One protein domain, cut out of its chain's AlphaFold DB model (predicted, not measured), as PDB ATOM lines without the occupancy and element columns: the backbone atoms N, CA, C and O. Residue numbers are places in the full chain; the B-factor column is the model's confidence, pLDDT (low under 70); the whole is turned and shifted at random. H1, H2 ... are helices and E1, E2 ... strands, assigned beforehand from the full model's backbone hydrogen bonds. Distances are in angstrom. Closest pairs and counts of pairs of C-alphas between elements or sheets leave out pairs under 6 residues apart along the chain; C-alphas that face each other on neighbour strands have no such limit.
ATOM      1  N   GLU A  55     165.094 132.121 201.771       89.50
ATOM      2  CA  GLU A  55     165.935 133.002 202.608       89.50
ATOM      3  C   GLU A  55     167.076 133.672 201.828       89.50
ATOM      4  O   GLU A  55     167.399 134.841 202.062       89.50
ATOM      5  N   HIS A  56     167.615 132.978 200.822       87.44
ATOM      6  CA  HIS A  56     168.640 133.512 199.923       87.44
ATOM      7  C   HIS A  56     168.184 134.767 199.150       87.44
ATOM      8  O   HIS A  56     169.020 135.581 198.762       87.44
ATOM      9  N   LEU A  57     166.872 134.958 198.952       87.94
ATOM     10  CA  LEU A  57     166.309 136.139 198.282       87.94
ATOM     11  C   LEU A  57     166.286 137.374 199.192       87.94
ATOM     12  O   LEU A  57     166.375 138.504 198.708       87.94
ATOM     13  N   PHE A  58     166.159 137.170 200.503       87.75
ATOM     14  CA  PHE A  58     166.050 138.249 201.488       87.75
ATOM     15  C   PHE A  58     167.394 138.600 202.127       87.75
ATOM     16  O   PHE A  58     167.607 139.749 202.516       87.75
ATOM     17  N   THR A  59     168.312 137.634 202.206       85.50
ATOM     18  CA  THR A  59     169.628 137.782 202.846       85.50
ATOM     19  C   THR A  59     170.775 137.330 201.929       85.50
ATOM     20  O   THR A  59     171.554 136.453 202.287       85.50
ATOM     21  N   PRO A  60     170.954 137.952 200.747       77.19
ATOM     22  CA  PRO A  60     171.947 137.502 199.764       77.19
ATOM     23  C   PRO A  60     173.403 137.604 200.250       77.19
ATOM     24  O   PRO A  60     174.277 136.935 199.713       77.19
ATOM     25  N   ASN A  61     173.669 138.430 201.267       77.44
ATOM     26  CA  ASN A  61     175.009 138.677 201.805       77.44
ATOM     27  C   ASN A  61     175.329 137.842 203.057       77.44
ATOM     28  O   ASN A  61     176.305 138.142 203.746       77.44
ATOM     29  N   SER A  62     174.510 136.845 203.414       78.38
ATOM     30  CA  SER A  62     174.812 136.022 204.585       78.38
ATOM     31  C   SER A  62     176.017 135.112 204.298       78.38
ATOM     32  O   SER A  62     175.968 134.331 203.348       78.38
ATOM     33  N   PRO A  63     177.085 135.147 205.117       74.12
ATOM     34  CA  PRO A  63     178.275 134.320 204.902       74.12
ATOM     35  C   PRO A  63     178.022 132.819 205.116       74.12
ATOM     36  O   PRO A  63     178.837 131.998 204.704       74.12
ATOM     37  N   PHE A  64     176.901 132.455 205.744       77.06
ATOM     38  CA  PHE A  64     176.527 131.072 206.010       77.06
ATOM     39  C   PHE A  64     175.250 130.700 205.251       77.06
ATOM     40  O   PHE A  64     174.306 131.495 205.250       77.06
ATOM     41  N   PRO A  65     175.185 129.505 204.634       77.88
ATOM     42  CA  PRO A  65     173.936 128.985 204.096       77.88
ATOM     43  C   PRO A  65     172.935 128.785 205.239       77.88
ATOM     44  O   PRO A  65     173.299 128.359 206.337       77.88
ATOM     45  N   CYS A  66     171.669 129.113 204.996       85.12
ATOM     46  CA  CYS A  66     170.630 128.956 206.004       85.12
ATOM     47  C   CYS A  66     170.474 127.474 206.401       85.12
ATOM     48  O   CYS A  66     170.411 126.607 205.529       85.12
ATOM     49  N   PRO A  67     170.373 127.159 207.706       86.75
ATOM     50  CA  PRO A  67     170.404 125.784 208.213       86.75
ATOM     51  C   PRO A  67     169.055 125.050 208.080       86.75
ATOM     52  O   PRO A  67     168.738 124.175 208.880       86.75
ATOM     53  N   CYS A  68     168.210 125.436 207.122       87.94
ATOM     54  CA  CYS A  68     166.866 124.879 206.993       87.94
ATOM     55  C   CYS A  68     166.874 123.530 206.238       87.94
ATOM     56  O   CYS A  68     167.777 123.281 205.442       87.94
ATOM     57  N   PRO A  69     165.876 122.651 206.447       89.06
ATOM     58  CA  PRO A  69     165.810 121.350 205.770       89.06
ATOM     59  C   PRO A  69     165.284 121.437 204.326       89.06
ATOM     60  O   PRO A  69     165.191 120.421 203.642       89.06
ATOM     61  N   LEU A  70     164.885 122.628 203.876       90.06
ATOM     62  CA  LEU A  70     164.305 122.837 202.553       90.06
ATOM     63  C   LEU A  70     165.380 122.776 201.461       90.06
ATOM     64  O   LEU A  70     166.545 123.095 201.715       90.06
ATOM     65  N   PRO A  71     165.007 122.420 200.222       88.44
ATOM     66  CA  PRO A  71     165.947 122.460 199.121       88.44
ATOM     67  C   PRO A  71     166.379 123.904 198.826       88.44
ATOM     68  O   PRO A  71     165.563 124.826 198.752       88.44
ATOM     69  N   HIS A  72     167.687 124.086 198.650       88.50
ATOM     70  CA  HIS A  72     168.320 125.371 198.357       88.50
ATOM     71  C   HIS A  72     168.695 125.463 196.880       88.50
ATOM     72  O   HIS A  72     168.951 124.449 196.237       88.50
ATOM     73  N   ASN A  73     168.784 126.691 196.361       79.94
ATOM     74  CA  ASN A  73     169.216 126.972 194.988       79.94
ATOM     75  C   ASN A  73     168.323 126.337 193.897       79.94
ATOM     76  O   ASN A  73     168.779 126.063 192.787       79.94
ATOM     77  N   ILE A  74     167.042 126.105 194.211       86.19
ATOM     78  CA  ILE A  74     166.030 125.654 193.249       86.19
ATOM     79  C   ILE A  74     165.195 126.850 192.788       86.19
ATOM     80  O   ILE A  74     164.632 127.597 193.592       86.19
ATOM     81  N   ASN A  75     165.074 127.003 191.470       86.75
ATOM     82  CA  ASN A  75     164.225 128.013 190.847       86.75
ATOM     83  C   ASN A  75     162.818 127.452 190.619       86.75
ATOM     84  O   ASN A  75     162.539 126.856 189.579       86.75
ATOM     85  N   THR A  76     161.926 127.650 191.587       92.31
ATOM     86  CA  THR A  76     160.508 127.298 191.471       92.31
ATOM     87  C   THR A  76     159.713 128.457 190.866       92.31
ATOM     88  O   THR A  76     160.178 129.599 190.816       92.31
ATOM     89  N   SER A  77     158.488 128.205 190.391       93.75
ATOM     90  CA  SER A  77     157.638 129.293 189.883       93.75
ATOM     91  C   SER A  77     157.327 130.333 190.966       93.75
ATOM     92  O   SER A  77     157.265 131.523 190.663       93.75
ATOM     93  N   PHE A  78     157.227 129.913 192.233       92.06
ATOM     94  CA  PHE A  78     157.047 130.828 193.356       92.06
ATOM     95  C   PHE A  78     158.295 131.679 193.641       92.06
ATOM     96  O   PHE A  78     158.171 132.894 193.794       92.06
ATOM     97  N   THR A  79     159.505 131.099 193.647       92.56
ATOM     98  CA  THR A  79     160.728 131.900 193.852       92.56
ATOM     99  C   THR A  79     160.950 132.883 192.706       92.56
ATOM    100  O   THR A  79     161.313 134.032 192.952       92.56
ATOM    101  N   ARG A  80     160.635 132.497 191.462       92.69
ATOM    102  CA  ARG A  80     160.662 133.413 190.307       92.69
ATOM    103  C   ARG A  80     159.674 134.567 190.451       92.69
ATOM    104  O   ARG A  80     160.044 135.709 190.193       92.69
ATOM    105  N   LEU A  81     158.447 134.295 190.898       93.00
ATOM    106  CA  LEU A  81     157.462 135.338 191.190       93.00
ATOM    107  C   LEU A  81     157.990 136.323 192.248       93.00
ATOM    108  O   LEU A  81     157.917 137.535 192.044       93.00
ATOM    109  N   LEU A  82     158.573 135.819 193.342       92.88
ATOM    110  CA  LEU A  82     159.171 136.660 194.385       92.88
ATOM    111  C   LEU A  82     160.325 137.515 193.853       92.88
ATOM    112  O   LEU A  82     160.405 138.692 194.196       92.88
ATOM    113  N   VAL A  83     161.189 136.959 193.001       92.25
ATOM    114  CA  VAL A  83     162.284 137.708 192.361       92.25
ATOM    115  C   VAL A  83     161.742 138.868 191.527       92.25
ATOM    116  O   VAL A  83     162.252 139.983 191.646       92.25
ATOM    117  N   HIS A  84     160.688 138.650 190.734       92.56
ATOM    118  CA  HIS A  84     160.072 139.725 189.946       92.56
ATOM    119  C   HIS A  84     159.498 140.827 190.830       92.56
ATOM    120  O   HIS A  84     159.737 142.004 190.568       92.56
ATOM    121  N   ILE A  85     158.822 140.463 191.920       92.50
ATOM    122  CA  ILE A  85     158.303 141.433 192.889       92.50
ATOM    123  C   ILE A  85     159.456 142.216 193.531       92.50
ATOM    124  O   ILE A  85     159.450 143.443 193.517       92.50
ATOM    125  N   LEU A  86     160.492 141.527 194.018       92.62
ATOM    126  CA  LEU A  86     161.670 142.139 194.648       92.62
ATOM    127  C   LEU A  86     162.513 143.001 193.694       92.62
ATOM    128  O   LEU A  86     163.317 143.812 194.167       92.62
ATOM    129  N   SER A  87     162.348 142.826 192.379       91.44
ATOM    130  CA  SER A  87     163.003 143.628 191.340       91.44
ATOM    131  C   SER A  87     162.343 144.993 191.108       91.44
ATOM    132  O   SER A  87     162.926 145.844 190.430       91.44
ATOM    133  N   ALA A  88     161.155 145.228 191.679       91.38
ATOM    134  CA  ALA A  88     160.488 146.522 191.624       91.38
ATOM    135  C   ALA A  88     161.382 147.619 192.227       91.38
ATOM    136  O   ALA A  88     161.996 147.435 193.277       91.38
ATOM    137  N   SER A  89     161.457 148.767 191.549       88.88
ATOM    138  CA  SER A  89     162.345 149.876 191.928       88.88
ATOM    139  C   SER A  89     161.652 151.235 192.016       88.88
ATOM    140  O   SER A  89     162.180 152.136 192.658       88.88
ATOM    141  N   SER A  90     160.486 151.404 191.385       89.06
ATOM    142  CA  SER A  90     159.778 152.694 191.323       89.06
ATOM    143  C   SER A  90     158.455 152.687 192.081       89.06
ATOM    144  O   SER A  90     158.183 153.620 192.825       89.06
ATOM    145  N   SER A  91     157.644 151.648 191.908       90.31
ATOM    146  CA  SER A  91     156.372 151.461 192.610       90.31
ATOM    147  C   SER A  91     155.940 150.000 192.521       90.31
ATOM    148  O   SER A  91     156.378 149.279 191.620       90.31
ATOM    149  N   LEU A  92     155.069 149.573 193.433       91.31
ATOM    150  CA  LEU A  92     154.401 148.276 193.367       91.31
ATOM    151  C   LEU A  92     152.900 148.454 193.601       91.31
ATOM    152  O   LEU A  92     152.491 148.909 194.667       91.31
ATOM    153  N   ASP A  93     152.094 148.037 192.629       90.56
ATOM    154  CA  ASP A  93     150.640 147.977 192.754       90.56
ATOM    155  C   ASP A  93     150.214 146.516 192.788       90.56
ATOM    156  O   ASP A  93     150.548 145.744 191.887       90.56
ATOM    157  N   LEU A  94     149.499 146.125 193.836       88.75
ATOM    158  CA  LEU A  94     149.117 144.743 194.076       88.75
ATOM    159  C   LEU A  94     147.603 144.660 194.259       88.75
ATOM    160  O   LEU A  94     147.078 145.100 195.273       88.75
ATOM    161  N   CYS A  95     146.909 144.088 193.280       88.00
ATOM    162  CA  CYS A  95     145.484 143.783 193.368       88.00
ATOM    163  C   CYS A  95     145.322 142.274 193.538       88.00
ATOM    164  O   CYS A  95     145.638 141.513 192.621       88.00
ATOM    165  N   VAL A  96     144.902 141.835 194.723       86.38
ATOM    166  CA  VAL A  96     144.758 140.409 195.043       86.38
ATOM    167  C   VAL A  96     143.493 140.168 195.847       86.38
ATOM    168  O   VAL A  96     143.152 140.940 196.733       86.38
ATOM    169  N   PHE A  97     142.830 139.048 195.570       82.50
ATOM    170  CA  PHE A  97     141.642 138.641 196.315       82.50
ATOM    171  C   PHE A  97     141.976 138.283 197.774       82.50
ATOM    172  O   PHE A  97     141.411 138.853 198.700       82.50
ATOM    173  N   ALA A  98     142.953 137.392 197.987       78.62
ATOM    174  CA  ALA A  98     143.379 136.951 199.314       78.62
ATOM    175  C   ALA A  98     144.904 137.050 199.471       78.62
ATOM    176  O   ALA A  98     145.661 136.596 198.610       78.62
ATOM    177  N   PHE A  99     145.359 137.613 200.594       80.31
ATOM    178  CA  PHE A  99     146.777 137.835 200.885       80.31
ATOM    179  C   PHE A  99     147.198 137.189 202.213       80.31
ATOM    180  O   PHE A  99     147.125 137.803 203.277       80.31
ATOM    181  N   THR A 100     147.644 135.933 202.150       78.69
ATOM    182  CA  THR A 100     147.969 135.122 203.343       78.69
ATOM    183  C   THR A 100     149.400 134.583 203.361       78.69
ATOM    184  O   THR A 100     149.862 134.084 204.383       78.69
ATOM    185  N   ASN A 101     150.131 134.678 202.249       84.50
ATOM    186  CA  ASN A 101     151.465 134.096 202.143       84.50
ATOM    187  C   ASN A 101     152.527 134.948 202.871       84.50
ATOM    188  O   ASN A 101     152.693 136.142 202.601       84.50
ATOM    189  N   LEU A 102     153.276 134.310 203.778       86.06
ATOM    190  CA  LEU A 102     154.297 134.968 204.595       86.06
ATOM    191  C   LEU A 102     155.499 135.453 203.774       86.06
ATOM    192  O   LEU A 102     155.924 136.592 203.969       86.06
ATOM    193  N   ASP A 103     156.017 134.655 202.839       89.06
ATOM    194  CA  ASP A 103     157.148 135.052 201.987       89.06
ATOM    195  C   ASP A 103     156.797 136.263 201.118       89.06
ATOM    196  O   ASP A 103     157.585 137.202 200.985       89.06
ATOM    197  N   LEU A 104     155.572 136.290 200.591       88.62
ATOM    198  CA  LEU A 104     155.064 137.417 199.818       88.62
ATOM    199  C   LEU A 104     154.956 138.683 200.683       88.62
ATOM    200  O   LEU A 104     155.353 139.767 200.256       88.62
ATOM    201  N   SER A 105     154.496 138.550 201.931       87.94
ATOM    202  CA  SER A 105     154.467 139.666 202.883       87.94
ATOM    203  C   SER A 105     155.865 140.177 203.242       87.94
ATOM    204  O   SER A 105     156.073 141.389 203.315       87.94
ATOM    205  N   ARG A 106     156.845 139.273 203.391       89.75
ATOM    206  CA  ARG A 106     158.253 139.627 203.626       89.75
ATOM    207  C   ARG A 106     158.843 140.364 202.428       89.75
ATOM    208  O   ARG A 106     159.540 141.355 202.629       89.75
ATOM    209  N   ALA A 107     158.515 139.954 201.202       91.12
ATOM    210  CA  ALA A 107     158.937 140.653 199.989       91.12
ATOM    211  C   ALA A 107     158.378 142.073 199.901       91.12
ATOM    212  O   ALA A 107     159.134 143.014 199.662       91.12
ATOM    213  N   ILE A 108     157.086 142.249 200.173       89.62
ATOM    214  CA  ILE A 108     156.464 143.577 200.214       89.62
ATOM    215  C   ILE A 108     157.101 144.444 201.305       89.62
ATOM    216  O   ILE A 108     157.431 145.603 201.055       89.62
ATOM    217  N   LEU A 109     157.345 143.887 202.494       88.00
ATOM    218  CA  LEU A 109     158.010 144.613 203.574       88.00
ATOM    219  C   LEU A 109     159.442 145.014 203.191       88.00
ATOM    220  O   LEU A 109     159.842 146.144 203.453       88.00
ATOM    221  N   ALA A 110     160.194 144.132 202.529       89.69
ATOM    222  CA  ALA A 110     161.541 144.425 202.043       89.69
ATOM    223  C   ALA A 110     161.557 145.539 200.980       89.69
ATOM    224  O   ALA A 110     162.488 146.340 200.936       89.69
ATOM    225  N   LEU A 111     160.530 145.632 200.132       90.19
ATOM    226  CA  LEU A 111     160.376 146.755 199.199       90.19
ATOM    227  C   LEU A 111     160.003 148.047 199.928       90.19
ATOM    228  O   LEU A 111     160.524 149.118 199.616       90.19
ATOM    229  N   HIS A 112     159.148 147.943 200.942       87.81
ATOM    230  CA  HIS A 112     158.749 149.082 201.754       87.81
ATOM    231  C   HIS A 112     159.937 149.670 202.536       87.81
ATOM    232  O   HIS A 112     160.087 150.892 202.599       87.81
ATOM    233  N   THR A 113     160.824 148.833 203.093       86.88
ATOM    234  CA  THR A 113     162.049 149.303 203.769       86.88
ATOM    235  C   THR A 113     163.037 149.960 202.805       86.88
ATOM    236  O   THR A 113     163.754 150.870 203.214       86.88
ATOM    237  N   ARG A 114     163.026 149.583 201.519       88.00
ATOM    238  CA  ARG A 114     163.760 150.284 200.446       88.00
ATOM    239  C   ARG A 114     163.139 151.637 200.065       88.00
ATOM    240  O   ARG A 114     163.725 152.355 199.262       88.00
ATOM    241  N   GLY A 115     161.982 151.998 200.625       87.19
ATOM    242  CA  GLY A 115     161.300 153.265 200.353       87.19
ATOM    243  C   GLY A 115     160.462 153.272 199.072       87.19
ATOM    244  O   GLY A 115     160.086 154.343 198.604       87.19
ATOM    245  N   ILE A 116     160.163 152.100 198.507       89.06
ATOM    246  CA  ILE A 116     159.333 151.990 197.305       89.06
ATOM    247  C   ILE A 116     157.865 152.218 197.705       89.06
ATOM    248  O   ILE A 116     157.410 151.604 198.672       89.06
ATOM    249  N   PRO A 117     157.109 153.084 197.005       86.38
ATOM    250  CA  PRO A 117     155.683 153.267 197.250       86.38
ATOM    251  C   PRO A 117     154.905 152.010 196.842       86.38
ATOM    252  O   PRO A 117     155.079 151.493 195.736       86.38
ATOM    253  N   ILE A 118     154.038 151.530 197.739       88.00
ATOM    254  CA  ILE A 118     153.264 150.300 197.541       88.00
ATOM    255  C   ILE A 118     151.777 150.592 197.735       88.00
ATOM    256  O   ILE A 118     151.377 151.147 198.761       88.00
ATOM    257  N   ARG A 119     150.957 150.191 196.763       86.69
ATOM    258  CA  ARG A 119     149.491 150.257 196.822       86.69
ATOM    259  C   ARG A 119     148.939 148.842 196.781       86.69
ATOM    260  O   ARG A 119     149.327 148.059 195.917       86.69
ATOM    261  N   ILE A 120     148.064 148.507 197.721       84.38
ATOM    262  CA  ILE A 120     147.472 147.171 197.812       84.38
ATOM    263  C   ILE A 120     145.955 147.318 197.755       84.38
ATOM    264  O   ILE A 120     145.379 148.038 198.559       84.38
ATOM    265  N   LEU A 121     145.320 146.638 196.809       83.06
ATOM    266  CA  LEU A 121     143.871 146.507 196.711       83.06
ATOM    267  C   LEU A 121     143.515 145.067 197.076       83.06
ATOM    268  O   LEU A 121     143.967 144.125 196.417       83.06
ATOM    269  N   THR A 122     142.754 144.909 198.153       79.44
ATOM    270  CA  THR A 122     142.338 143.608 198.694       79.44
ATOM    271  C   THR A 122     140.869 143.633 199.059       79.44
ATOM    272  O   THR A 122     140.344 144.681 199.433       79.44
ATOM    273  N   ASP A 123     140.235 142.468 199.004       75.62
ATOM    274  CA  ASP A 123     138.850 142.298 199.429       75.62
ATOM    275  C   ASP A 123     138.686 142.589 200.937       75.62
ATOM    276  O   ASP A 123     139.488 142.123 201.758       75.62
ATOM    277  N   MET A 124     137.673 143.396 201.282       59.31
ATOM    278  CA  MET A 124     137.372 143.873 202.641       59.31
ATOM    279  C   MET A 124     137.281 142.729 203.652       59.31
ATOM    280  O   MET A 124     137.876 142.813 204.735       59.31
ATOM    281  N   ASP A 125     136.601 141.645 203.284       56.03
ATOM    282  CA  ASP A 125     136.272 140.558 204.206       56.03
ATOM    283  C   ASP A 125     137.520 139.744 204.577       56.03
ATOM    284  O   ASP A 125     137.641 139.227 205.691       56.03
ATOM    285  N   TYR A 126     138.522 139.723 203.690       55.53
ATOM    286  CA  TYR A 126     139.810 139.062 203.915       55.53
ATOM    287  C   TYR A 126     140.856 139.936 204.633       55.53
ATOM    288  O   TYR A 126     141.911 139.436 205.048       55.53
ATOM    289  N   THR A 127     140.576 141.225 204.852       52.50
ATOM    290  CA  THR A 127     141.450 142.101 205.659       52.50
ATOM    291  C   THR A 127     141.332 141.852 207.165       52.50
ATOM    292  O   THR A 127     142.274 142.141 207.910       52.50
ATOM    293  N   LEU A 128     140.204 141.284 207.606       49.50
ATOM    294  CA  LEU A 128     139.838 141.096 209.016       49.50
ATOM    295  C   LEU A 128     140.113 139.681 209.549       49.50
ATOM    296  O   LEU A 128     139.968 139.434 210.748       49.50
ATOM    297  N   ILE A 129     140.541 138.752 208.691       49.09
ATOM    298  CA  ILE A 129     140.818 137.369 209.094       49.09
ATOM    299  C   ILE A 129     142.125 137.312 209.894       49.09
ATOM    300  O   ILE A 129     143.147 137.897 209.523       49.09
ATOM    301  N   THR A 130     142.101 136.593 211.015       41.97
ATOM    302  CA  THR A 130     143.246 136.399 211.913       41.97
ATOM    303  C   THR A 130     144.400 135.732 211.149       41.97
ATOM    304  O   THR A 130     144.263 134.609 210.677       41.97
ATOM    305  N   GLY A 131     145.530 136.433 210.992       51.81
ATOM    306  CA  GLY A 131     146.666 136.006 210.151       51.81
ATOM    307  C   GLY A 131     146.854 136.817 208.861       51.81
ATOM    308  O   GLY A 131     147.830 136.606 208.142       51.81
ATOM    309  N   SER A 132     145.965 137.774 208.573       54.03
ATOM    310  CA  SER A 132     146.139 138.712 207.463       54.03
ATOM    311  C   SER A 132     147.361 139.615 207.681       54.03
ATOM    312  O   SER A 132     147.434 140.411 208.623       54.03
ATOM    313  N   GLN A 133     148.331 139.528 206.769       60.56
ATOM    314  CA  GLN A 133     149.580 140.300 206.827       60.56
ATOM    315  C   GLN A 133     149.371 141.795 206.518       60.56
ATOM    316  O   GLN A 133     150.268 142.617 206.725       60.56
ATOM    317  N   ILE A 134     148.159 142.168 206.097       58.00
ATOM    318  CA  ILE A 134     147.734 143.541 205.806       58.00
ATOM    319  C   ILE A 134     147.847 144.422 207.057       58.00
ATOM    320  O   ILE A 134     148.276 145.570 206.968       58.00
ATOM    321  N   GLY A 135     147.572 143.883 208.252       57.88
ATOM    322  CA  GLY A 135     147.697 144.632 209.509       57.88
ATOM    323  C   GLY A 135     149.141 144.972 209.908       57.88
ATOM    324  O   GLY A 135     149.380 145.993 210.562       57.88
ATOM    325  N   ALA A 136     150.116 144.137 209.531       60.91
ATOM    326  CA  ALA A 136     151.542 144.418 209.728       60.91
ATOM    327  C   ALA A 136     152.046 145.449 208.708       60.91
ATOM    328  O   ALA A 136     152.782 146.368 209.060       60.91
ATOM    329  N   ILE A 137     151.570 145.335 207.468       59.78
ATOM    330  CA  ILE A 137     151.923 146.213 206.351       59.78
ATOM    331  C   ILE A 137     151.323 147.622 206.542       59.78
ATOM    332  O   ILE A 137     152.030 148.617 206.395       59.78
ATOM    333  N   ARG A 138     150.064 147.741 206.989       61.25
ATOM    334  CA  ARG A 138     149.391 149.028 207.264       61.25
ATOM    335  C   ARG A 138     150.083 149.844 208.362       61.25
ATOM    336  O   ARG A 138     150.169 151.064 208.260       61.25
ATOM    337  N   ARG A 139     150.625 149.182 209.392       57.94
ATOM    338  CA  ARG A 139     151.390 149.844 210.468       57.94
ATOM    339  C   ARG A 139     152.735 150.405 210.002       57.94
ATOM    340  O   ARG A 139     153.272 151.276 210.676       57.94
ATOM    341  N   ALA A 140     153.260 149.955 208.862       57.81
ATOM    342  CA  ALA A 140     154.519 150.455 208.315       57.81
ATOM    343  C   ALA A 140     154.394 151.854 207.661       57.81
ATOM    344  O   ALA A 140     155.407 152.464 207.334       57.81
ATOM    345  N   GLY A 141     153.183 152.418 207.552       44.47
ATOM    346  CA  GLY A 141     152.982 153.873 207.474       44.47
ATOM    347  C   GLY A 141     152.927 154.510 206.081       44.47
ATOM    348  O   GLY A 141     152.686 155.710 205.998       44.47
ATOM    349  N   ARG A 142     153.092 153.758 204.983       45.28
ATOM    350  CA  ARG A 142     152.931 154.280 203.604       45.28
ATOM    351  C   ARG A 142     152.211 153.318 202.657       45.28
ATOM    352  O   ARG A 142     152.599 153.170 201.503       45.28
ATOM    353  N   LEU A 143     151.166 152.660 203.145       51.78
ATOM    354  CA  LEU A 143     150.289 151.853 202.302       51.78
ATOM    355  C   LEU A 143     148.854 152.355 202.384       51.78
ATOM    356  O   LEU A 143     148.213 152.252 203.428       51.78
ATOM    357  N   MET A 144     148.355 152.862 201.257       47.81
ATOM    358  CA  MET A 144     146.919 152.945 201.012       47.81
ATOM    359  C   MET A 144     146.468 151.537 200.631       47.81
ATOM    360  O   MET A 144     146.658 151.095 199.498       47.81
ATOM    361  N   ALA A 145     145.988 150.807 201.635       53.28
ATOM    362  CA  ALA A 145     145.177 149.626 201.416       53.28
ATOM    363  C   ALA A 145     143.735 150.111 201.274       53.28
ATOM    364  O   ALA A 145     143.106 150.449 202.277       53.28
ATOM    365  N   GLU A 146     143.262 150.241 200.038       48.22
ATOM    366  CA  GLU A 146     141.856 150.542 199.779       48.22
ATOM    367  C   GLU A 146     141.114 149.210 199.745       48.22
ATOM    368  O   GLU A 146     141.542 148.268 199.078       48.22
ATOM    369  N   ALA A 147     140.045 149.111 200.519       46.59
ATOM    370  CA  ALA A 147     139.207 147.934 200.585       46.59
ATOM    371  C   ALA A 147     137.918 148.299 199.836       46.59
ATOM    372  O   ALA A 147     137.241 149.256 200.210       46.59
ATOM    373  N   GLN A 148     137.653 147.644 198.702       41.25
ATOM    374  CA  GLN A 148     136.480 147.957 197.881       41.25
ATOM    375  C   GLN A 148     135.218 147.355 198.511       41.25
ATOM    376  O   GLN A 148     135.202 146.170 198.838       41.25
TER     377      GLN A 148
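This is residues 55 to 148 of the 149 residues of the protein "PLDc_2 domain-containing protein" of Oncorhynchus mykiss (UniProt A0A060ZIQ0). A small sheet of three parallel strands makes one end of an elongated body; two helices side by side, H2 and H3, make its middle, and a long loop with the short helix H1 makes the other end. H3 meets the sheet with its residues 108 to 112, the short H5 packs over E3, and residues 59 to 64 stick out at the end away from the sheet. The 94 printed residues hold five named helices and three named strands in the order H1 H2 E1 H3 E2 H4 H5 E3, a mixed class, with the sheet's order E1 E2 E3. The whole is compact, with a radius of gyration of the C-alphas of 14.3 A and spans of 42 by 27 by 23 A.

Begin at E2, residues 118 to 123, the inner strand. Beside it E1, residues 92 to 96, is parallel at 7 degrees; look for N 121 and O 94, 2.8 A apart, within hydrogen-bond range. E3, residues 143 to 148, is parallel to E2 at 25 degrees, with N 120 and O 144 at 3.4 A. H3, residues 102 to 113, only grazes the sheet; its closest C-alphas to E2 are those of His 112 and Ile 118, 7.0 A. E1, H3 and E2 form a strand-helix-strand unit, two parallel neighbour strands joined through a helix, with a right-handed crossover. E2, H4 of residues 124 to 127, H5 of residues 134 to 138, and E3 form another, also right-handed. H4 only grazes the sheet. H5 is over E3 at a height over the sheet of 8.8 A, with a local plane fitted to only just enough C-alphas, 6. H2, residues 77 to 86, is not on the sheet; it touches H3 at Leu 86 and Ala 107, the closest C-alphas, 6.2 A, at a shallow tilt of 15 degrees, the same way. H1, residues 55 to 58, is close to H2 but not clearly touching, with the C-alphas of Leu 57 and Val 83 closest at 7.3 A. In H2, H3 and H5 every O i to N i+4 pair is within hydrogen-bond range; H1 and H4 are too short for one.

Find C-alpha 118 at (153.264, 150.300, 197.541); from there E2 runs 16.6 A to C-alpha 123. E3 measures 15.0 A and ends at C-alpha 148, (136.480, 147.957, 197.881); E1 measures 12.6 A. H3 starts at C-alpha 102, (154.297, 134.968, 204.595), and runs 16.3 A; H2 runs 14.3 A. H1 and H4 are 5.4 A each, and H5 is 5.9 A.

The C-alphas of Pro 63 and Gln 148 are the two farthest apart, 44.5 A. The printed part has no cut. The link from H1 to H2, 18 residues, is long. Mean pLDDT of the printed part is 77.9; residues 124 to 148 are under 70.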